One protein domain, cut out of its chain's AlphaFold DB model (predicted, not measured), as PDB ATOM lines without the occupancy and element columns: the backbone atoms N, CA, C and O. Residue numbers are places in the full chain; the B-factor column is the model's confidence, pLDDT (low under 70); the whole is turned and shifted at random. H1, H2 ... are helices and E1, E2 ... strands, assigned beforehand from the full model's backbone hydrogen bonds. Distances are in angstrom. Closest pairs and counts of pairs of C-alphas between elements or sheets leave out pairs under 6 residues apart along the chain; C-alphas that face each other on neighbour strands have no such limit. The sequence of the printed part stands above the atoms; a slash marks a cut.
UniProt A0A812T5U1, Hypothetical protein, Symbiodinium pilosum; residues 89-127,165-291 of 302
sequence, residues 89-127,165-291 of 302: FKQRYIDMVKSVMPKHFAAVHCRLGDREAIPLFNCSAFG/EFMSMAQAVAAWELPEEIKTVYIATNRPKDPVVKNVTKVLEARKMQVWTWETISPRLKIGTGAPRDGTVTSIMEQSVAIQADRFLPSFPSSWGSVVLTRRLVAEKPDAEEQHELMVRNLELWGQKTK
ATOM      1  N   PHE A  89     162.495 130.076 148.374       65.88
ATOM      2  CA  PHE A  89     162.264 128.633 148.359       65.88
ATOM      3  C   PHE A  89     162.522 128.071 146.961       65.88
ATOM      4  O   PHE A  89     161.671 128.093 146.079       65.88
ATOM      5  N   LYS A  90     163.742 127.573 146.747       69.75
ATOM      6  CA  LYS A  90     164.155 127.019 145.458       69.75
ATOM      7  C   LYS A  90     163.480 125.667 145.220       69.75
ATOM      8  O   LYS A  90     163.585 124.781 146.069       69.75
ATOM      9  N   GLN A  91     162.909 125.479 144.028       78.25
ATOM     10  CA  GLN A  91     162.259 124.231 143.595       78.25
ATOM     11  C   GLN A  91     163.129 122.983 143.832       78.25
ATOM     12  O   GLN A  91     162.639 121.971 144.319       78.25
ATOM     13  N   ARG A  92     164.451 123.100 143.641       80.19
ATOM     14  CA  ARG A  92     165.417 122.021 143.911       80.19
ATOM     15  C   ARG A  92     165.300 121.390 145.307       80.19
ATOM     16  O   ARG A  92     165.611 120.216 145.466       80.19
ATOM     17  N   TYR A  93     164.897 122.152 146.328       80.44
ATOM     18  CA  TYR A  93     164.732 121.621 147.685       80.44
ATOM     19  C   TYR A  93     163.490 120.742 147.787       80.44
ATOM     20  O   TYR A  93     163.532 119.696 148.429       80.44
ATOM     21  N   ILE A  94     162.415 121.126 147.098       82.94
ATOM     22  CA  ILE A  94     161.200 120.321 146.976       82.94
ATOM     23  C   ILE A  94     161.502 119.014 146.243       82.94
ATOM     24  O   ILE A  94     161.123 117.945 146.720       82.94
ATOM     25  N   ASP A  95     162.228 119.086 145.130       86.38
ATOM     26  CA  ASP A  95     162.583 117.905 144.337       86.38
ATOM     27  C   ASP A  95     163.469 116.942 145.141       86.38
ATOM     28  O   ASP A  95     163.247 115.730 145.152       86.38
ATOM     29  N   MET A  96     164.422 117.486 145.905       85.38
ATOM     30  CA  MET A  96     165.269 116.699 146.795       85.38
ATOM     31  C   MET A  96     164.461 116.013 147.904       85.38
ATOM     32  O   MET A  96     164.654 114.820 148.139       85.38
ATOM     33  N   VAL A  97     163.520 116.720 148.541       88.81
ATOM     34  CA  VAL A  97     162.597 116.126 149.525       88.81
ATOM     35  C   VAL A  97     161.807 114.979 148.895       88.81
ATOM     36  O   VAL A  97     161.800 113.886 149.453       88.81
ATOM     37  N   LYS A  98     161.213 115.178 147.712       90.00
ATOM     38  CA  LYS A  98     160.442 114.140 147.001       90.00
ATOM     39  C   LYS A  98     161.283 112.915 146.626       90.00
ATOM     40  O   LYS A  98     160.756 111.813 146.580       90.00
ATOM     41  N   SER A  99     162.580 113.096 146.374       90.31
ATOM     42  CA  SER A  99     163.494 111.992 146.043       90.31
ATOM     43  C   SER A  99     163.910 111.128 147.243       90.31
ATOM     44  O   SER A  99     164.422 110.024 147.059       90.31
ATOM     45  N   VAL A 100     163.735 111.636 148.469       90.62
ATOM     46  CA  VAL A 100     164.205 110.993 149.708       90.62
ATOM     47  C   VAL A 100     163.050 110.533 150.589       90.62
ATOM     48  O   VAL A 100     163.138 109.472 151.208       90.62
ATOM     49  N   MET A 101     162.000 111.345 150.691       94.31
ATOM     50  CA  MET A 101     160.852 111.043 151.531       94.31
ATOM     51  C   MET A 101     159.982 109.958 150.890       94.31
ATOM     52  O   MET A 101     159.878 109.898 149.663       94.31
ATOM     53  N   PRO A 102     159.314 109.117 151.700       95.06
ATOM     54  CA  PRO A 102     158.269 108.237 151.202       95.06
ATOM     55  C   PRO A 102     157.189 109.041 150.476       95.06
ATOM     56  O   PRO A 102     156.961 110.209 150.791       95.06
ATOM     57  N   LYS A 103     156.484 108.395 149.544       94.88
ATOM     58  CA  LYS A 103     155.374 109.025 148.816       94.88
ATOM     59  C   LYS A 103     154.315 109.594 149.766       94.88
ATOM     60  O   LYS A 103     153.837 110.695 149.528       94.88
ATOM     61  N   HIS A 104     153.996 108.842 150.822       97.12
ATOM     62  CA  HIS A 104     153.027 109.218 151.844       97.12
ATOM     63  C   HIS A 104     153.713 109.366 153.195       97.12
ATOM     64  O   HIS A 104     154.261 108.405 153.742       97.12
ATOM     65  N   PHE A 105     153.712 110.584 153.726       98.06
ATOM     66  CA  PHE A 105     154.286 110.890 155.031       98.06
ATOM     67  C   PHE A 105     153.593 112.100 155.659       98.06
ATOM     68  O   PHE A 105     153.039 112.959 154.966       98.06
ATOM     69  N   ALA A 106     153.664 112.186 156.983       97.69
ATOM     70  CA  ALA A 106     153.214 113.345 157.739       97.69
ATOM     71  C   ALA A 106     154.397 114.092 158.368       97.69
ATOM     72  O   ALA A 106     155.501 113.556 158.492       97.69
ATOM     73  N   ALA A 107     154.181 115.339 158.775       97.44
ATOM     74  CA  ALA A 107     155.188 116.135 159.467       97.44
ATOM     75  C   ALA A 107     154.615 116.812 160.713       97.44
ATOM     76  O   ALA A 107     153.502 117.320 160.691       97.44
ATOM     77  N   VAL A 108     155.386 116.886 161.791       95.50
ATOM     78  CA  VAL A 108     155.048 117.655 162.995       95.50
ATOM     79  C   VAL A 108     156.157 118.657 163.273       95.50
ATOM     80  O   VAL A 108     157.338 118.347 163.123       95.50
ATOM     81  N   HIS A 109     155.794 119.873 163.666       93.06
ATOM     82  CA  HIS A 109     156.767 120.886 164.058       93.06
ATOM     83  C   HIS A 109     156.796 121.051 165.573       93.06
ATOM     84  O   HIS A 109     155.837 121.541 166.149       93.06
ATOM     85  N   CYS A 110     157.916 120.731 166.217       89.50
ATOM     86  CA  CYS A 110     158.159 120.970 167.638       89.50
ATOM     87  C   CYS A 110     159.065 122.201 167.818       89.50
ATOM     88  O   CYS A 110     160.290 122.088 167.741       89.50
ATOM     89  N   ARG A 111     158.491 123.381 168.094       82.00
ATOM     90  CA  ARG A 111     159.276 124.590 168.402       82.00
ATOM     91  C   ARG A 111     159.703 124.596 169.871       82.00
ATOM     92  O   ARG A 111     158.862 124.761 170.748       82.00
ATOM     93  N   LEU A 112     161.002 124.465 170.142       72.56
ATOM     94  CA  LEU A 112     161.526 124.269 171.499       72.56
ATOM     95  C   LEU A 112     162.731 125.182 171.744       72.56
ATOM     96  O   LEU A 112     163.740 125.056 171.063       72.56
ATOM     97  N   GLY A 113     162.681 126.093 172.718       49.44
ATOM     98  CA  GLY A 113     163.924 126.658 173.257       49.44
ATOM     99  C   GLY A 113     164.001 128.133 173.600       49.44
ATOM    100  O   GLY A 113     164.829 128.480 174.439       49.44
ATOM    101  N   ASP A 114     163.134 128.966 173.035       41.28
ATOM    102  CA  ASP A 114     163.057 130.388 173.420       41.28
ATOM    103  C   ASP A 114     161.889 130.631 174.387       41.28
ATOM    104  O   ASP A 114     161.730 131.714 174.947       41.28
ATOM    105  N   ARG A 115     161.052 129.603 174.554       39.91
ATOM    106  CA  ARG A 115     159.913 129.508 175.460       39.91
ATOM    107  C   ARG A 115     159.815 128.048 175.887       39.91
ATOM    108  O   ARG A 115     160.005 127.167 175.041       39.91
ATOM    109  N   GLU A 116     159.566 127.790 177.172       34.56
ATOM    110  CA  GLU A 116     159.019 126.493 177.589       34.56
ATOM    111  C   GLU A 116     157.834 126.223 176.675       34.56
ATOM    112  O   GLU A 116     157.045 127.150 176.478       34.56
ATOM    113  N   ALA A 117     157.820 125.049 176.032       35.03
ATOM    114  CA  ALA A 117     156.874 124.664 174.990       35.03
ATOM    115  C   ALA A 117     155.531 125.352 175.234       35.03
ATOM    116  O   ALA A 117     154.820 124.956 176.157       35.03
ATOM    117  N   ILE A 118     155.242 126.441 174.493       34.97
ATOM    118  CA  ILE A 118     153.954 127.106 174.667       34.97
ATOM    119  C   ILE A 118     152.959 126.004 174.344       34.97
ATOM    120  O   ILE A 118     153.066 125.425 173.256       34.97
ATOM    121  N   PRO A 119     152.086 125.652 175.291       33.38
ATOM    122  CA  PRO A 119     151.102 124.633 175.039       33.38
ATOM    123  C   PRO A 119     150.357 124.986 173.764       33.38
ATOM    124  O   PRO A 119     149.918 126.120 173.555       33.38
ATOM    125  N   LEU A 120     150.346 124.017 172.867       33.62
ATOM    126  CA  LEU A 120     149.900 124.236 171.516       33.62
ATOM    127  C   LEU A 120     148.412 124.501 171.590       33.62
ATOM    128  O   LEU A 120     147.666 123.734 172.203       33.62
ATOM    129  N   PHE A 121     147.979 125.572 170.942       31.98
ATOM    130  CA  PHE A 121     146.595 125.612 170.515       31.98
ATOM    131  C   PHE A 121     146.428 124.449 169.538       31.98
ATOM    132  O   PHE A 121     147.155 124.350 168.549       31.98
ATOM    133  N   ASN A 122     145.563 123.507 169.903       31.53
ATOM    134  CA  ASN A 122     145.283 122.325 169.109       31.53
ATOM    135  C   ASN A 122     144.714 122.777 167.752       31.53
ATOM    136  O   ASN A 122     143.673 123.422 167.720       31.53
ATOM    137  N   CYS A 123     145.408 122.484 166.649       34.66
ATOM    138  CA  CYS A 123     144.944 122.798 165.291       34.66
ATOM    139  C   CYS A 123     144.459 121.547 164.530       34.66
ATOM    140  O   CYS A 123     144.546 121.512 163.305       34.66
ATOM    141  N   SER A 124     144.023 120.496 165.237       33.06
ATOM    142  CA  SER A 124     143.405 119.306 164.634       33.06
ATOM    143  C   SER A 124     141.877 119.341 164.777       33.06
ATOM    144  O   SER A 124     141.370 119.769 165.816       33.06
ATOM    145  N   ALA A 125     141.154 118.849 163.763       33.03
ATOM    146  CA  ALA A 125     139.686 118.755 163.728       33.03
ATOM    147  C   ALA A 125     139.065 118.020 164.939       33.03
ATOM    148  O   ALA A 125     137.916 118.256 165.300       33.03
ATOM    149  N   PHE A 126     139.841 117.167 165.616       33.78
ATOM    150  CA  PHE A 126     139.421 116.350 166.764       33.78
ATOM    151  C   PHE A 126     139.688 117.013 168.126       33.78
ATOM    152  O   PHE A 126     139.595 116.382 169.176       33.78
ATOM    153  N   GLY A 127     140.046 118.298 168.119       28.09
ATOM    154  CA  GLY A 127     140.566 119.015 169.276       28.09
ATOM    155  C   GLY A 127     139.638 119.978 169.999       28.09
ATOM    156  O   GLY A 127     140.089 120.606 170.954       28.09
ATOM    157  N   GLU A 165     142.381 125.649 177.502       50.44
ATOM    158  CA  GLU A 165     142.940 124.316 177.699       50.44
ATOM    159  C   GLU A 165     144.105 124.120 176.740       50.44
ATOM    160  O   GLU A 165     144.033 124.322 175.529       50.44
ATOM    161  N   PHE A 166     145.227 123.789 177.338       57.25
ATOM    162  CA  PHE A 166     146.527 123.865 176.728       57.25
ATOM    163  C   PHE A 166     147.005 122.434 176.513       57.25
ATOM    164  O   PHE A 166     147.325 121.733 177.471       57.25
ATOM    165  N   MET A 167     147.021 121.985 175.258       66.00
ATOM    166  CA  MET A 167     147.389 120.612 174.924       66.00
ATOM    167  C   MET A 167     148.905 120.497 174.726       66.00
ATOM    168  O   MET A 167     149.536 121.300 174.031       66.00
ATOM    169  N   SER A 168     149.520 119.480 175.333       78.12
ATOM    170  CA  SER A 168     150.922 119.156 175.053       78.12
ATOM    171  C   SER A 168     151.079 118.605 173.632       78.12
ATOM    172  O   SER A 168     150.168 117.982 173.090       78.12
ATOM    173  N   MET A 169     152.266 118.748 173.031       81.75
ATOM    174  CA  MET A 169     152.521 118.173 171.702       81.75
ATOM    175  C   MET A 169     152.297 116.654 171.667       81.75
ATOM    176  O   MET A 169     151.799 116.126 170.682       81.75
ATOM    177  N   ALA A 170     152.631 115.946 172.748       82.19
ATOM    178  CA  ALA A 170     152.414 114.505 172.834       82.19
ATOM    179  C   ALA A 170     150.919 114.146 172.808       82.19
ATOM    180  O   ALA A 170     150.541 113.205 172.118       82.19
ATOM    181  N   GLN A 171     150.071 114.914 173.501       79.88
ATOM    182  CA  GLN A 171     148.614 114.741 173.451       79.88
ATOM    183  C   GLN A 171     148.055 115.073 172.064       79.88
ATOM    184  O   GLN A 171     147.261 114.300 171.540       79.88
ATOM    185  N   ALA A 172     148.523 116.157 171.437       81.25
ATOM    186  CA  ALA A 172     148.097 116.524 170.086       81.25
ATOM    187  C   ALA A 172     148.455 115.428 169.078       81.25
ATOM    188  O   ALA A 172     147.618 115.009 168.291       81.25
ATOM    189  N   VAL A 173     149.675 114.893 169.157       84.81
ATOM    190  CA  VAL A 173     150.127 113.781 168.313       84.81
ATOM    191  C   VAL A 173     149.382 112.480 168.620       84.81
ATOM    192  O   VAL A 173     149.140 111.698 167.703       84.81
ATOM    193  N   ALA A 174     148.997 112.230 169.872       85.12
ATOM    194  CA  ALA A 174     148.188 111.065 170.227       85.12
ATOM    195  C   ALA A 174     146.780 111.143 169.615       85.12
ATOM    196  O   ALA A 174     146.303 110.145 169.085       85.12
ATOM    197  N   ALA A 175     146.165 112.329 169.632       84.19
ATOM    198  CA  ALA A 175     144.852 112.591 169.039       84.19
ATOM    199  C   ALA A 175     144.892 112.798 167.514       84.19
ATOM    200  O   ALA A 175     143.849 112.879 166.871       84.19
ATOM    201  N   TRP A 176     146.083 112.913 166.918       88.19
ATOM    202  CA  TRP A 176     146.219 113.206 165.497       88.19
ATOM    203  C   TRP A 176     145.924 111.975 164.642       88.19
ATOM    204  O   TRP A 176     146.777 111.092 164.463       88.19
ATOM    205  N   GLU A 177     144.710 111.929 164.106       89.69
ATOM    206  CA  GLU A 177     144.283 110.912 163.155       89.69
ATOM    207  C   GLU A 177     145.026 111.074 161.828       89.69
ATOM    208  O   GLU A 177     145.027 112.135 161.199       89.69
ATOM    209  N   LEU A 178     145.701 110.002 161.417       91.06
ATOM    210  CA  LEU A 178     146.452 109.940 160.171       91.06
ATOM    211  C   LEU A 178     145.833 108.856 159.284       91.06
ATOM    212  O   LEU A 178     145.499 107.792 159.812       91.06
ATOM    213  N   PRO A 179     145.714 109.093 157.964       94.56
ATOM    214  CA  PRO A 179     145.336 108.058 157.008       94.56
ATOM    215  C   PRO A 179     146.215 106.807 157.132       94.56
ATOM    216  O   PRO A 179     147.403 106.905 157.455       94.56
ATOM    217  N   GLU A 180     145.646 105.629 156.872       95.06
ATOM    218  CA  GLU A 180     146.333 104.348 157.073       95.06
ATOM    219  C   GLU A 180     147.606 104.209 156.229       95.06
ATOM    220  O   GLU A 180     148.558 103.551 156.656       95.06
ATOM    221  N   GLU A 181     147.652 104.838 155.056       96.44
ATOM    222  CA  GLU A 181     148.796 104.857 154.147       96.44
ATOM    223  C   GLU A 181     150.001 105.637 154.695       96.44
ATOM    224  O   GLU A 181     151.136 105.402 154.271       96.44
ATOM    225  N   ILE A 182     149.792 106.533 155.665       97.44
ATOM    226  CA  ILE A 182     150.874 107.278 156.304       97.44
ATOM    227  C   ILE A 182     151.505 106.399 157.382       97.44
ATOM    228  O   ILE A 182     150.956 106.218 158.466       97.44
ATOM    229  N   LYS A 183     152.702 105.877 157.092       97.81
ATOM    230  CA  LYS A 183     153.513 105.089 158.040       97.81
ATOM    231  C   LYS A 183     154.747 105.822 158.558       97.81
ATOM    232  O   LYS A 183     155.428 105.316 159.448       97.81
ATOM    233  N   THR A 184     155.040 107.002 158.019       98.31
ATOM    234  CA  THR A 184     156.240 107.774 158.351       98.31
ATOM    235  C   THR A 184     155.863 109.180 158.795       98.31
ATOM    236  O   THR A 184     155.077 109.860 158.132       98.31
ATOM    237  N   VAL A 185     156.459 109.630 159.899       98.25
ATOM    238  CA  VAL A 185     156.296 110.985 160.430       98.25
ATOM    239  C   VAL A 185     157.657 111.651 160.585       98.25
ATOM    240  O   VAL A 185     158.557 111.117 161.231       98.25
ATOM    241  N   TYR A 186     157.803 112.844 160.014       98.19
ATOM    242  CA  TYR A 186     158.975 113.692 160.201       98.19
ATOM    243  C   TYR A 186     158.745 114.704 161.332       98.19
ATOM    244  O   TYR A 186     157.763 115.443 161.310       98.19
ATOM    245  N   ILE A 187     159.659 114.794 162.296       97.12
ATOM    246  CA  ILE A 187     159.646 115.808 163.356       97.12
ATOM    247  C   ILE A 187     160.632 116.921 162.990       97.12
ATOM    248  O   ILE A 187     161.848 116.746 163.089       97.12
ATOM    249  N   ALA A 188     160.102 118.089 162.626       94.75
ATOM    250  CA  ALA A 188     160.873 119.319 162.485       94.75
ATOM    251  C   ALA A 188     161.088 119.955 163.862       94.75
ATOM    252  O   ALA A 188     160.127 120.187 164.599       94.75
ATOM    253  N   THR A 189     162.334 120.237 164.240       92.06
ATOM    254  CA  THR A 189     162.645 120.795 165.566       92.06
ATOM    255  C   THR A 189     164.003 121.473 165.595       92.06
ATOM    256  O   THR A 189     164.982 120.982 165.033       92.06
ATOM    257  N   ASN A 190     164.104 122.575 166.337       86.12
ATOM    258  CA  ASN A 190     165.376 123.233 166.625       86.12
ATOM    259  C   ASN A 190     166.117 122.622 167.832       86.12
ATOM    260  O   ASN A 190     167.260 123.000 168.089       86.12
ATOM    261  N   ARG A 191     165.501 121.681 168.569       88.12
ATOM    262  CA  ARG A 191     166.119 120.950 169.690       88.12
ATOM    263  C   ARG A 191     165.784 119.454 169.627       88.12
ATOM    264  O   ARG A 191     164.911 118.981 170.348       88.12
ATOM    265  N   PRO A 192     166.503 118.670 168.816       89.75
ATOM    266  CA  PRO A 192     166.189 117.256 168.586       89.75
ATOM    267  C   PRO A 192     166.369 116.357 169.817       89.75
ATOM    268  O   PRO A 192     165.767 115.295 169.908       89.75
ATOM    269  N   LYS A 193     167.194 116.776 170.784       90.00
ATOM    270  CA  LYS A 193     167.461 116.018 172.019       90.00
ATOM    271  C   LYS A 193     166.503 116.360 173.168       90.00
ATOM    272  O   LYS A 193     166.645 115.794 174.253       90.00
ATOM    273  N   ASP A 194     165.573 117.287 172.949       90.81
ATOM    274  CA  ASP A 194     164.647 117.778 173.967       90.81
ATOM    275  C   ASP A 194     163.674 116.673 174.439       90.81
ATOM    276  O   ASP A 194     163.228 115.862 173.616       90.81
ATOM    277  N   PRO A 195     163.324 116.606 175.741       90.19
ATOM    278  CA  PRO A 195     162.359 115.635 176.255       90.19
ATOM    279  C   PRO A 195     161.010 115.636 175.526       90.19
ATOM    280  O   PRO A 195     160.414 114.570 175.372       90.19
ATOM    281  N   VAL A 196     160.546 116.788 175.028       86.69
ATOM    282  CA  VAL A 196     159.292 116.867 174.262       86.69
ATOM    283  C   VAL A 196     159.392 116.061 172.971       86.69
ATOM    284  O   VAL A 196     158.486 115.288 172.672       86.69
ATOM    285  N   VAL A 197     160.506 116.176 172.238       92.31
ATOM    286  CA  VAL A 197     160.736 115.391 171.013       92.31
ATOM    287  C   VAL A 197     160.746 113.906 171.346       92.31
ATOM    288  O   VAL A 197     160.046 113.142 170.694       92.31
ATOM    289  N   LYS A 198     161.446 113.502 172.416       93.88
ATOM    290  CA  LYS A 198     161.475 112.098 172.860       93.88
ATOM    291  C   LYS A 198     160.079 111.558 173.181       93.88
ATOM    292  O   LYS A 198     159.774 110.425 172.822       93.88
ATOM    293  N   ASN A 199     159.235 112.344 173.846       92.25
ATOM    294  CA  ASN A 199     157.869 111.933 174.173       92.25
ATOM    295  C   ASN A 199     156.995 111.816 172.920       92.25
ATOM    296  O   ASN A 199     156.280 110.830 172.773       92.25
ATOM    297  N   VAL A 200     157.097 112.771 171.993       93.12
ATOM    298  CA  VAL A 200     156.402 112.711 170.696       93.12
ATOM    299  C   VAL A 200     156.836 111.482 169.896       93.12
ATOM    300  O   VAL A 200     155.982 110.752 169.397       93.12
ATOM    301  N   THR A 201     158.141 111.208 169.831       97.25
ATOM    302  CA  THR A 201     158.690 110.008 169.187       97.25
ATOM    303  C   THR A 201     158.093 108.739 169.790       97.25
ATOM    304  O   THR A 201     157.557 107.929 169.043       97.25
ATOM    305  N   LYS A 202     158.073 108.604 171.124       97.56
ATOM    306  CA  LYS A 202     157.477 107.436 171.799       97.56
ATOM    307  C   LYS A 202     155.999 107.236 171.456       97.56
ATOM    308  O   LYS A 202     155.581 106.106 171.235       97.56
ATOM    309  N   VAL A 203     155.210 108.313 171.415       95.50
ATOM    310  CA  VAL A 203     153.780 108.239 171.058       95.50
ATOM    311  C   VAL A 203     153.602 107.744 169.620       95.50
ATOM    312  O   VAL A 203     152.766 106.880 169.364       95.50
ATOM    313  N   LEU A 204     154.402 108.248 168.680       97.44
ATOM    314  CA  LEU A 204     154.359 107.826 167.277       97.44
ATOM    315  C   LEU A 204     154.833 106.377 167.091       97.44
ATOM    316  O   LEU A 204     154.186 105.600 166.392       97.44
ATOM    317  N   GLU A 205     155.921 105.985 167.748       97.44
ATOM    318  CA  GLU A 205     156.451 104.618 167.704       97.44
ATOM    319  C   GLU A 205     155.472 103.607 168.316       97.44
ATOM    320  O   GLU A 205     155.280 102.526 167.759       97.44
ATOM    321  N   ALA A 206     154.774 103.967 169.400       97.25
ATOM    322  CA  ALA A 206     153.705 103.143 169.974       97.25
ATOM    323  C   ALA A 206     152.545 102.917 168.985       97.25
ATOM    324  O   ALA A 206     151.896 101.871 169.009       97.25
ATOM    325  N   ARG A 207     152.331 103.860 168.056       95.81
ATOM    326  CA  ARG A 207     151.398 103.740 166.922       95.81
ATOM    327  C   ARG A 207     152.007 103.013 165.713       95.81
ATOM    328  O   ARG A 207     151.414 103.025 164.637       95.81
ATOM    329  N   LYS A 208     153.172 102.374 165.876       97.69
ATOM    330  CA  LYS A 208     153.938 101.665 164.832       97.69
ATOM    331  C   LYS A 208     154.349 102.563 163.658       97.69
ATOM    332  O   LYS A 208     154.502 102.081 162.537       97.69
ATOM    333  N   MET A 209     154.521 103.862 163.907       97.81
ATOM    334  CA  MET A 209     155.004 104.811 162.905       97.81
ATOM    335  C   MET A 209     156.530 104.834 162.880       97.81
ATOM    336  O   MET A 209     157.187 104.795 163.921       97.81
ATOM    337  N   GLN A 210     157.102 104.980 161.690       97.88
ATOM    338  CA  GLN A 210     158.510 105.305 161.527       97.88
ATOM    339  C   GLN A 210     158.718 106.804 161.767       97.88
ATOM    340  O   GLN A 210     158.097 107.634 161.104       97.88
ATOM    341  N   VAL A 211     159.612 107.162 162.689       97.69
ATOM    342  CA  VAL A 211     159.851 108.561 163.069       97.69
ATOM    343  C   VAL A 211     161.206 109.034 162.564       97.69
ATOM    344  O   VAL A 211     162.243 108.460 162.896       97.69
ATOM    345  N   TRP A 212     161.205 110.108 161.779       96.75
ATOM    346  CA  TRP A 212     162.419 110.757 161.289       96.75
ATOM    347  C   TRP A 212     162.597 112.131 161.930       96.75
ATOM    348  O   TRP A 212     161.634 112.854 162.156       96.75
ATOM    349  N   THR A 213     163.841 112.509 162.189       95.00
ATOM    350  CA  THR A 213     164.250 113.884 162.503       95.00
ATOM    351  C   THR A 213     165.365 114.282 161.548       95.00
ATOM    352  O   THR A 213     165.862 113.449 160.781       95.00
ATOM    353  N   TRP A 214     165.831 115.528 161.616       91.06
ATOM    354  CA  TRP A 214     167.007 115.929 160.846       91.06
ATOM    355  C   TRP A 214     168.218 115.032 161.135       91.06
ATOM    356  O   TRP A 214     169.012 114.733 160.257       91.06
ATOM    357  N   GLU A 215     168.371 114.537 162.356       89.75
ATOM    358  CA  GLU A 215     169.490 113.690 162.767       89.75
ATOM    359  C   GLU A 215     169.402 112.308 162.126       89.75
ATOM    360  O   GLU A 215     170.421 111.798 161.660       89.75
ATOM    361  N   THR A 216     168.201 111.734 162.039       91.69
ATOM    362  CA  THR A 216     167.991 110.346 161.604       91.69
ATOM    363  C   THR A 216     167.615 110.204 160.131       91.69
ATOM    364  O   THR A 216     167.705 109.106 159.589       91.69
ATOM    365  N   ILE A 217     167.241 111.295 159.455       88.50
ATOM    366  CA  ILE A 217     166.906 111.260 158.029       88.50
ATOM    367  C   ILE A 217     168.119 110.913 157.158       88.50
ATOM    368  O   ILE A 217     169.279 111.157 157.529       88.50
ATOM    369  N   SER A 218     167.822 110.373 155.971       82.12
ATOM    370  CA  SER A 218     168.800 109.959 154.966       82.12
ATOM    371  C   SER A 218     169.895 111.011 154.755       82.12
ATOM    372  O   SER A 218     169.584 112.185 154.516       82.12
ATOM    373  N   PRO A 219     171.178 110.600 154.747       80.25
ATOM    374  CA  PRO A 219     172.289 111.481 154.414       80.25
ATOM    375  C   PRO A 219     172.103 112.205 153.081       80.25
ATOM    376  O   PRO A 219     172.556 113.333 152.957       80.25
ATOM    377  N   ARG A 220     171.380 111.624 152.112       78.38
ATOM    378  CA  ARG A 220     171.127 112.260 150.807       78.38
ATOM    379  C   ARG A 220     170.422 113.611 150.909       78.38
ATOM    380  O   ARG A 220     170.751 114.495 150.135       78.38
ATOM    381  N   LEU A 221     169.532 113.800 151.887       77.25
ATOM    382  CA  LEU A 221     168.872 115.093 152.112       77.25
ATOM    383  C   LEU A 221     169.817 116.137 152.738       77.25
ATOM    384  O   LEU A 221     169.555 117.336 152.681       77.25
ATOM    385  N   LYS A 222     170.916 115.673 153.341       74.69
ATOM    386  CA  LYS A 222     171.973 116.486 153.961       74.69
ATOM    387  C   LYS A 222     173.116 116.774 152.979       74.69
ATOM    388  O   LYS A 222     173.893 117.706 153.177       74.69
ATOM    389  N   ILE A 223     173.251 115.979 151.916       64.25
ATOM    390  CA  ILE A 223     174.238 116.212 150.859       64.25
ATOM    391  C   ILE A 223     173.848 117.504 150.130       64.25
ATOM    392  O   ILE A 223     172.744 117.639 149.620       64.25
ATOM    393  N   GLY A 224     174.760 118.476 150.120       58.72
ATOM    394  CA  GLY A 224     174.516 119.824 149.597       58.72
ATOM    395  C   GLY A 224     174.238 120.887 150.665       58.72
ATOM    396  O   GLY A 224     174.173 122.066 150.319       58.72
ATOM    397  N   THR A 225     174.135 120.515 151.951       58.50
ATOM    398  CA  THR A 225     174.035 121.488 153.058       58.50
ATOM    399  C   THR A 225     175.389 121.857 153.681       58.50
ATOM    400  O   THR A 225     175.423 122.792 154.464       58.50
ATOM    401  N   GLY A 226     176.481 121.161 153.317       49.75
ATOM    402  CA  GLY A 226     177.883 121.506 153.624       49.75
ATOM    403  C   GLY A 226     178.260 121.575 155.115       49.75
ATOM    404  O   GLY A 226     178.150 122.633 155.714       49.75
ATOM    405  N   ALA A 227     178.797 120.488 155.694       40.06
ATOM    406  CA  ALA A 227     179.338 120.430 157.074       40.06
ATOM    407  C   ALA A 227     178.342 120.938 158.174       40.06
ATOM    408  O   ALA A 227     177.152 120.970 157.873       40.06
ATOM    409  N   PRO A 228     178.695 121.110 159.476       58.31
ATOM    410  CA  PRO A 228     177.770 120.896 160.608       58.31
ATOM    411  C   PRO A 228     176.478 121.727 160.537       58.31
ATOM    412  O   PRO A 228     176.505 122.847 160.049       58.31
ATOM    413  N   ARG A 229     175.368 121.167 161.061       62.53
ATOM    414  CA  ARG A 229     173.983 121.698 161.055       62.53
ATOM    415  C   ARG A 229     173.916 123.236 161.002       62.53
ATOM    416  O   ARG A 229     173.817 123.886 162.040       62.53
ATOM    417  N   ASP A 230     173.890 123.807 159.799       68.06
ATOM    418  CA  ASP A 230     173.531 125.213 159.619       68.06
ATOM    419  C   ASP A 230     172.038 125.333 159.934       68.06
ATOM    420  O   ASP A 230     171.193 124.754 159.243       68.06
ATOM    421  N   GLY A 231     171.709 126.040 161.016       68.38
ATOM    422  CA  GLY A 231     170.334 126.205 161.478       68.38
ATOM    423  C   GLY A 231     169.421 126.846 160.432       68.38
ATOM    424  O   GLY A 231     168.244 126.495 160.369       68.38
ATOM    425  N   THR A 232     169.954 127.716 159.572       66.94
ATOM    426  CA  THR A 232     169.198 128.386 158.507       66.94
ATOM    427  C   THR A 232     168.871 127.409 157.388       66.94
ATOM    428  O   THR A 232     167.705 127.251 157.022       66.94
ATOM    429  N   VAL A 233     169.884 126.705 156.876       71.06
ATOM    430  CA  VAL A 233     169.702 125.716 155.800       71.06
ATOM    431  C   VAL A 233     168.832 124.559 156.279       71.06
ATOM    432  O   VAL A 233     167.889 124.175 155.591       71.06
ATOM    433  N   THR A 234     169.092 124.059 157.489       81.38
ATOM    434  CA  THR A 234     168.278 123.013 158.119       81.38
ATOM    435  C   THR A 234     166.831 123.471 158.242       81.38
ATOM    436  O   THR A 234     165.935 122.756 157.818       81.38
ATOM    437  N   SER A 235     166.589 124.694 158.726       82.00
ATOM    438  CA  SER A 235     165.233 125.235 158.842       82.00
ATOM    439  C   SER A 235     164.513 125.290 157.492       82.00
ATOM    440  O   SER A 235     163.361 124.876 157.414       82.00
ATOM    441  N   ILE A 236     165.165 125.762 156.424       79.38
ATOM    442  CA  ILE A 236     164.566 125.813 155.075       79.38
ATOM    443  C   ILE A 236     164.248 124.403 154.559       79.38
ATOM    444  O   ILE A 236     163.192 124.172 153.962       79.38
ATOM    445  N   MET A 237     165.137 123.443 154.805       84.62
ATOM    446  CA  MET A 237     164.923 122.052 154.414       84.62
ATOM    447  C   MET A 237     163.782 121.404 155.202       84.62
ATOM    448  O   MET A 237     162.915 120.773 154.606       84.62
ATOM    449  N   GLU A 238     163.714 121.610 156.515       90.69
ATOM    450  CA  GLU A 238     162.619 121.120 157.359       90.69
ATOM    451  C   GLU A 238     161.273 121.752 156.980       90.69
ATOM    452  O   GLU A 238     160.257 121.058 156.948       90.69
ATOM    453  N   GLN A 239     161.260 123.040 156.619       89.44
ATOM    454  CA  GLN A 239     160.072 123.695 156.064       89.44
ATOM    455  C   GLN A 239     159.677 123.050 154.736       89.44
ATOM    456  O   GLN A 239     158.503 122.760 154.535       89.44
ATOM    457  N   SER A 240     160.639 122.762 153.854       89.69
ATOM    458  CA  SER A 240     160.380 122.069 152.584       89.69
ATOM    459  C   SER A 240     159.738 120.696 152.817       89.69
ATOM    460  O   SER A 240     158.748 120.370 152.166       89.69
ATOM    461  N   VAL A 241     160.246 119.921 153.783       93.56
ATOM    462  CA  VAL A 241     159.661 118.629 154.188       93.56
ATOM    463  C   VAL A 241     158.226 118.813 154.684       93.56
ATOM    464  O   VAL A 241     157.316 118.140 154.201       93.56
ATOM    465  N   ALA A 242     157.998 119.759 155.595       95.44
ATOM    466  CA  ALA A 242     156.676 120.006 156.164       95.44
ATOM    467  C   ALA A 242     155.660 120.538 155.138       95.44
ATOM    468  O   ALA A 242     154.482 120.198 155.205       95.44
ATOM    469  N   ILE A 243     156.096 121.329 154.152       92.81
ATOM    470  CA  ILE A 243     155.243 121.795 153.048       92.81
ATOM    471  C   ILE A 243     154.807 120.619 152.169       92.81
ATOM    472  O   ILE A 243     153.661 120.577 151.727       92.81
ATOM    473  N   GLN A 244     155.698 119.655 151.916       95.19
ATOM    474  CA  GLN A 244     155.405 118.527 151.031       95.19
ATOM    475  C   GLN A 244     154.596 117.404 151.683       95.19
ATOM    476  O   GLN A 244     153.940 116.672 150.946       95.19
ATOM    477  N   ALA A 245     154.588 117.303 153.014       96.75
ATOM    478  CA  ALA A 245     153.848 116.277 153.748       96.75
ATOM    479  C   ALA A 245     152.351 116.226 153.375       96.75
ATOM    480  O   ALA A 245     151.740 117.248 153.042       96.75
ATOM    481  N   ASP A 246     151.731 115.055 153.482       96.25
ATOM    482  CA  ASP A 246     150.294 114.876 153.219       96.25
ATOM    483  C   ASP A 246     149.435 115.416 154.362       96.25
ATOM    484  O   ASP A 246     148.332 115.926 154.146       96.25
ATOM    485  N   ARG A 247     149.976 115.343 155.579       95.44
ATOM    486  CA  ARG A 247     149.417 115.925 156.796       95.44
ATOM    487  C   ARG A 247     150.513 116.657 157.559       95.44
ATOM    488  O   ARG A 247     151.649 116.183 157.630       95.44
ATOM    489  N   PHE A 248     150.180 117.798 158.139       95.00
ATOM    490  CA  PHE A 248     151.089 118.594 158.948       95.00
ATOM    491  C   PHE A 248     150.459 118.913 160.300       95.00
ATOM    492  O   PHE A 248     149.298 119.278 160.354       95.00
ATOM    493  N   LEU A 249     151.211 118.801 161.391       91.06
ATOM    494  CA  LEU A 249     150.782 119.256 162.711       91.06
ATOM    495  C   LEU A 249     151.657 120.449 163.133       91.06
ATOM    496  O   LEU A 249     152.834 120.259 163.474       91.06
ATOM    497  N   PRO A 250     151.137 121.690 163.073       87.62
ATOM    498  CA  PRO A 250     151.912 122.873 163.419       87.62
ATOM    499  C   PRO A 250     152.141 122.985 164.931       87.62
ATOM    500  O   PRO A 250     151.314 122.574 165.740       87.62
ATOM    501  N   SER A 251     153.234 123.648 165.318       78.56
ATOM    502  CA  SER A 251     153.358 124.218 166.663       78.56
ATOM    503  C   SER A 251     152.897 125.671 166.645       78.56
ATOM    504  O   SER A 251     153.482 126.496 165.940       78.56
ATOM    505  N   PHE A 252     151.860 125.985 167.420       69.38
ATOM    506  CA  PHE A 252     151.378 127.344 167.624       69.38
ATOM    507  C   PHE A 252     151.694 127.834 169.049       69.38
ATOM    508  O   PHE A 252     151.522 127.074 170.000       69.38
ATOM    509  N   PRO A 253     152.110 129.099 169.223       68.00
ATOM    510  CA  PRO A 253     152.411 130.080 168.182       68.00
ATOM    511  C   PRO A 253     153.841 129.885 167.632       68.00
ATOM    512  O   PRO A 253     154.817 129.931 168.387       68.00
ATOM    513  N   SER A 254     153.989 129.714 166.308       75.19
ATOM    514  CA  SER A 254     155.301 129.745 165.640       75.19
ATOM    515  C   SER A 254     155.271 130.383 164.250       75.19
ATOM    516  O   SER A 254     154.583 129.888 163.357       75.19
ATOM    517  N   SER A 255     156.047 131.455 164.032       72.19
ATOM    518  CA  SER A 255     156.160 132.117 162.717       72.19
ATOM    519  C   SER A 255     156.725 131.175 161.651       72.19
ATOM    520  O   SER A 255     156.320 131.222 160.494       72.19
ATOM    521  N   TRP A 256     157.581 130.235 162.063       83.69
ATOM    522  CA  TRP A 256     158.034 129.122 161.231       83.69
ATOM    523  C   TRP A 256     156.856 128.266 160.745       83.69
ATOM    524  O   TRP A 256     156.755 127.968 159.558       83.69
ATOM    525  N   GLY A 257     155.941 127.913 161.657       84.06
ATOM    526  CA  GLY A 257     154.730 127.152 161.338       84.06
ATOM    527  C   GLY A 257     153.787 127.929 160.422       84.06
ATOM    528  O   GLY A 257     153.272 127.367 159.463       84.06
ATOM    529  N   SER A 258     153.639 129.235 160.653       80.75
ATOM    530  CA  SER A 258     152.857 130.130 159.790       80.75
ATOM    531  C   SER A 258     153.370 130.145 158.344       80.75
ATOM    532  O   SER A 258     152.567 130.032 157.416       80.75
ATOM    533  N   VAL A 259     154.690 130.214 158.124       82.19
ATOM    534  CA  VAL A 259     155.277 130.141 156.772       82.19
ATOM    535  C   VAL A 259     154.939 128.809 156.099       82.19
ATOM    536  O   VAL A 259     154.521 128.804 154.941       82.19
ATOM    537  N   VAL A 260     155.064 127.690 156.820       87.88
ATOM    538  CA  VAL A 260     154.707 126.364 156.289       87.88
ATOM    539  C   VAL A 260     153.226 126.297 155.923       87.88
ATOM    540  O   VAL A 260     152.913 125.915 154.802       87.88
ATOM    541  N   LEU A 261     152.326 126.717 156.815       87.31
ATOM    542  CA  LEU A 261     150.880 126.722 156.558       87.31
ATOM    543  C   LEU A 261     150.517 127.567 155.336       87.31
ATOM    544  O   LEU A 261     149.776 127.114 154.473       87.31
ATOM    545  N   THR A 262     151.110 128.754 155.215       83.38
ATOM    546  CA  THR A 262     150.913 129.655 154.066       83.38
ATOM    547  C   THR A 262     151.268 128.969 152.752       83.38
ATOM    548  O   THR A 262     150.511 128.998 151.787       83.38
ATOM    549  N   ARG A 263     152.429 128.310 152.718       85.25
ATOM    550  CA  ARG A 263     152.917 127.602 151.533       85.25
ATOM    551  C   ARG A 263     152.071 126.367 151.221       85.25
ATOM    552  O   ARG A 263     151.826 126.085 150.053       85.25
ATOM    553  N   ARG A 264     151.611 125.649 152.250       91.00
ATOM    554  CA  ARG A 264     150.692 124.509 152.115       91.00
ATOM    555  C   ARG A 264     149.327 124.933 151.574       91.00
ATOM    556  O   ARG A 264     148.777 124.199 150.764       91.00
ATOM    557  N   LEU A 265     148.824 126.106 151.969       88.19
ATOM    558  CA  LEU A 265     147.571 126.672 151.461       88.19
ATOM    559  C   LEU A 265     147.664 126.962 149.959       88.19
ATOM    560  O   LEU A 265     146.790 126.557 149.206       88.19
ATOM    561  N   VAL A 266     148.756 127.592 149.509       86.62
ATOM    562  CA  VAL A 266     148.989 127.845 148.073       86.62
ATOM    563  C   VAL A 266     149.217 126.548 147.291       86.62
ATOM    564  O   VAL A 266     148.851 126.460 146.127       86.62
ATOM    565  N   ALA A 267     149.803 125.533 147.927       88.69
ATOM    566  CA  ALA A 267     149.956 124.197 147.355       88.69
ATOM    567  C   ALA A 267     148.701 123.313 147.501       88.69
ATOM    568  O   ALA A 267     148.800 122.109 147.266       88.69
ATOM    569  N   GLU A 268     147.570 123.884 147.934       92.19
ATOM    570  CA  GLU A 268     146.264 123.221 148.060       92.19
ATOM    571  C   GLU A 268     146.319 121.916 148.872       92.19
ATOM    572  O   GLU A 268     145.707 120.899 148.537       92.19
ATOM    573  N   LYS A 269     147.096 121.915 149.962       92.94
ATOM    574  CA  LYS A 269     147.170 120.755 150.855       92.94
ATOM    575  C   LYS A 269     145.858 120.589 151.643       92.94
ATOM    576  O   LYS A 269     145.350 121.588 152.151       92.94
ATOM    577  N   PRO A 270     145.350 119.353 151.833       88.00
ATOM    578  CA  PRO A 270     143.993 119.125 152.348       88.00
ATOM    579  C   PRO A 270     143.691 119.701 153.739       88.00
ATOM    580  O   PRO A 270     142.556 120.043 154.027       88.00
ATOM    581  N   ASP A 271     144.694 119.786 154.611       86.38
ATOM    582  CA  ASP A 271     144.572 120.260 155.995       86.38
ATOM    583  C   ASP A 271     144.957 121.739 156.165       86.38
ATOM    584  O   ASP A 271     144.858 122.291 157.261       86.38
ATOM    585  N   ALA A 272     145.426 122.400 155.103       87.00
ATOM    586  CA  ALA A 272     146.033 123.719 155.215       87.00
ATOM    587  C   ALA A 272     145.018 124.837 155.461       87.00
ATOM    588  O   ALA A 272     145.329 125.766 156.204       87.00
ATOM    589  N   GLU A 273     143.833 124.764 154.847       85.06
ATOM    590  CA  GLU A 273     142.793 125.787 155.006       85.06
ATOM    591  C   GLU A 273     142.275 125.812 156.445       85.06
ATOM    592  O   GLU A 273     142.400 126.838 157.112       85.06
ATOM    593  N   GLU A 274     141.843 124.665 156.975       82.62
ATOM    594  CA  GLU A 274     141.389 124.541 158.367       82.62
ATOM    595  C   GLU A 274     142.469 125.005 159.362       82.62
ATOM    596  O   GLU A 274     142.206 125.802 160.266       82.62
ATOM    597  N   GLN A 275     143.722 124.582 159.174       82.81
ATOM    598  CA  GLN A 275     144.827 124.991 160.047       82.81
ATOM    599  C   GLN A 275     145.127 126.489 159.967       82.81
ATOM    600  O   GLN A 275     145.473 127.108 160.980       82.81
ATOM    601  N   HIS A 276     145.014 127.079 158.777       80.69
ATOM    602  CA  HIS A 276     145.174 128.512 158.586       80.69
ATOM    603  C   HIS A 276     144.054 129.285 159.290       80.69
ATOM    604  O   HIS A 276     144.337 130.246 160.007       80.69
ATOM    605  N   GLU A 277     142.803 128.844 159.164       79.31
ATOM    606  CA  GLU A 277     141.665 129.458 159.849       79.31
ATOM    607  C   GLU A 277     141.783 129.367 161.369       79.31
ATOM    608  O   GLU A 277     141.605 130.372 162.062       79.31
ATOM    609  N   LEU A 278     142.159 128.199 161.896       73.88
ATOM    610  CA  LEU A 278     142.404 128.017 163.326       73.88
ATOM    611  C   LEU A 278     143.521 128.942 163.817       73.88
ATOM    612  O   LEU A 278     143.396 129.553 164.879       73.88
ATOM    613  N   MET A 279     144.595 129.106 163.044       74.94
ATOM    614  CA  MET A 279     145.671 130.038 163.377       74.94
ATOM    615  C   MET A 279     145.182 131.494 163.402       74.94
ATOM    616  O   MET A 279     145.446 132.196 164.380       74.94
ATOM    617  N   VAL A 280     144.467 131.949 162.367       71.06
ATOM    618  CA  VAL A 280     143.941 133.325 162.275       71.06
ATOM    619  C   VAL A 280     142.975 133.608 163.423       71.06
ATOM    620  O   VAL A 280     143.171 134.576 164.158       71.06
ATOM    621  N   ARG A 281     142.012 132.712 163.666       71.12
ATOM    622  CA  ARG A 281     141.053 132.835 164.772       71.12
ATOM    623  C   ARG A 281     141.754 132.938 166.126       71.12
ATOM    624  O   ARG A 281     141.368 133.745 166.969       71.12
ATOM    625  N   ASN A 282     142.800 132.143 166.354       66.81
ATOM    626  CA  ASN A 282     143.565 132.210 167.600       66.81
ATOM    627  C   ASN A 282     144.347 133.524 167.736       66.81
ATOM    628  O   ASN A 282     144.423 134.065 168.840       66.81
ATOM    629  N   LEU A 283     144.889 134.068 166.642       65.81
ATOM    630  CA  LEU A 283     145.535 135.385 166.648       65.81
ATOM    631  C   LEU A 283     144.533 136.506 166.971       65.81
ATOM    632  O   LEU A 283     144.850 137.382 167.777       65.81
ATOM    633  N   GLU A 284     143.321 136.451 166.417       65.75
ATOM    634  CA  GLU A 284     142.241 137.412 166.686       65.75
ATOM    635  C   GLU A 284     141.783 137.364 168.149       65.75
ATOM    636  O   GLU A 284     141.777 138.389 168.836       65.75
ATOM    637  N   LEU A 285     141.469 136.167 168.660       63.47
ATOM    638  CA  LEU A 285     141.085 135.962 170.062       63.47
ATOM    639  C   LEU A 285     142.180 136.442 171.019       63.47
ATOM    640  O   LEU A 285     141.899 137.012 172.078       63.47
ATOM    641  N   TRP A 286     143.443 136.231 170.654       59.50
ATOM    642  CA  TRP A 286     144.573 136.705 171.440       59.50
ATOM    643  C   TRP A 286     144.712 138.233 171.400       59.50
ATOM    644  O   TRP A 286     144.955 138.850 172.440       59.50
ATOM    645  N   GLY A 287     144.485 138.858 170.242       58.22
ATOM    646  CA  GLY A 287     144.400 140.315 170.091       58.22
ATOM    647  C   GLY A 287     143.352 140.942 171.002       58.22
ATOM    648  O   GLY A 287     143.658 141.847 171.782       58.22
ATOM    649  N   GLN A 288     142.142 140.380 170.977       60.81
ATOM    650  CA  GLN A 288     141.028 140.808 171.825       60.81
ATOM    651  C   GLN A 288     141.378 140.698 173.317       60.81
ATOM    652  O   GLN A 288     141.229 141.664 174.067       60.81
ATOM    653  N   LYS A 289     141.916 139.549 173.756       59.28
ATOM    654  CA  LYS A 289     142.279 139.317 175.168       59.28
ATOM    655  C   LYS A 289     143.402 140.226 175.662       59.28
ATOM    656  O   LYS A 289     143.420 140.606 176.830       59.28
ATOM    657  N   THR A 290     144.348 140.575 174.796       53.91
ATOM    658  CA  THR A 290     145.502 141.402 175.176       53.91
ATOM    659  C   THR A 290     145.218 142.903 175.121       53.91
ATOM    660  O   THR A 290     146.113 143.685 175.447       53.91
ATOM    661  N   LYS A 291     143.999 143.321 174.734       53.06
ATOM    662  CA  LYS A 291     143.655 144.721 174.410       53.06
ATOM    663  C   LYS A 291     144.634 145.350 173.411       53.06
ATOM    664  O   LYS A 291     144.762 146.571 173.341       53.06
TER     665      LYS A 291
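What this domain is: This is residues 89 to 127 and 165 to 291 of the 302 residues of the protein "Hypothetical protein" of Symbiodinium pilosum (UniProt A0A812T5U1). A small, twisted sheet of four parallel strands forms the core between helices on both faces: H5 and H6 cover one face and H3 the other, with H2 side by side with H3. H1 packs across H5, H4 packs on H1, and H7 folds back from H6, its residues 284 to 289 sticking out with the tail to 291. The printed part has 166 residues, with seven named helices and four named strands in the order H1 E1 H2 E2 H3 E3 H4 H5 E4 H6 H7; the sheet's order is E3 E2 E1 E4, and the class is mixed. The whole is compact, with a radius of gyration of the C-alphas of 15.3 A and spans of 47 by 35 by 30 A.

Where its parts are: H1, residues 91 to 100, begins at C-alpha 91 (162.259, 124.231, 143.595) and is 14.7 A long. E1 is residues 106 to 110. After the cut come H2, residues 169 to 175, E2, residues 184 to 189, 16.2 A, and H3, residues 195 to 206, 16.4 A. E3, residues 210 to 213, H4, residues 219 to 222, and H5, residues 231 to 244, 19.8 A, follow. E4 is residues 247 to 249, and H6 is residues 255 to 266, 16.9 A. H7, residues 272 to 289, 25.6 A, ends at C-alpha 289 (142.279, 139.317, 175.168).

How they stand to each other: In the sheet, N 185 and O 210 of E2 and E3 are 2.8 A apart, N 108 and O 186 of E1 and E2 2.8 A, and N 107 and O 247 of E1 and E4 2.9 A, within hydrogen-bond range. E2, H3, E3 is a strand-helix-strand unit, two parallel neighbours joined through a helix; E3, H4 H5, E4 is a split one, with E2 E1 between its strands; both crossovers are right-handed. H5 and H6 on one face and H3 on the opposite face make three layers. H2 only grazes the sheet and touches H3, closest C-alphas Ala 170 and Val 200, 4.9 A. H1 touches H5, closest C-alphas Ile 94 and Ser 240, 5.9 A. H6 and H7 form a helical hairpin, closest C-alphas Leu 265 and Ala 272, 5.0 A. Every O i to N i+4 pair is within hydrogen-bond range in H1, H2, H3, H5, H6 and H7; H4 is too short for one.

The domain as a whole: Residues 128 to 164 are not printed; C-alphas 127 and 165 are 10.2 A apart across the cut. Of the links printed whole, none is long. The mean pLDDT of the printed part is 79.2; residues under 70 include 113 to 127, 223 to 232 and 282 to 291.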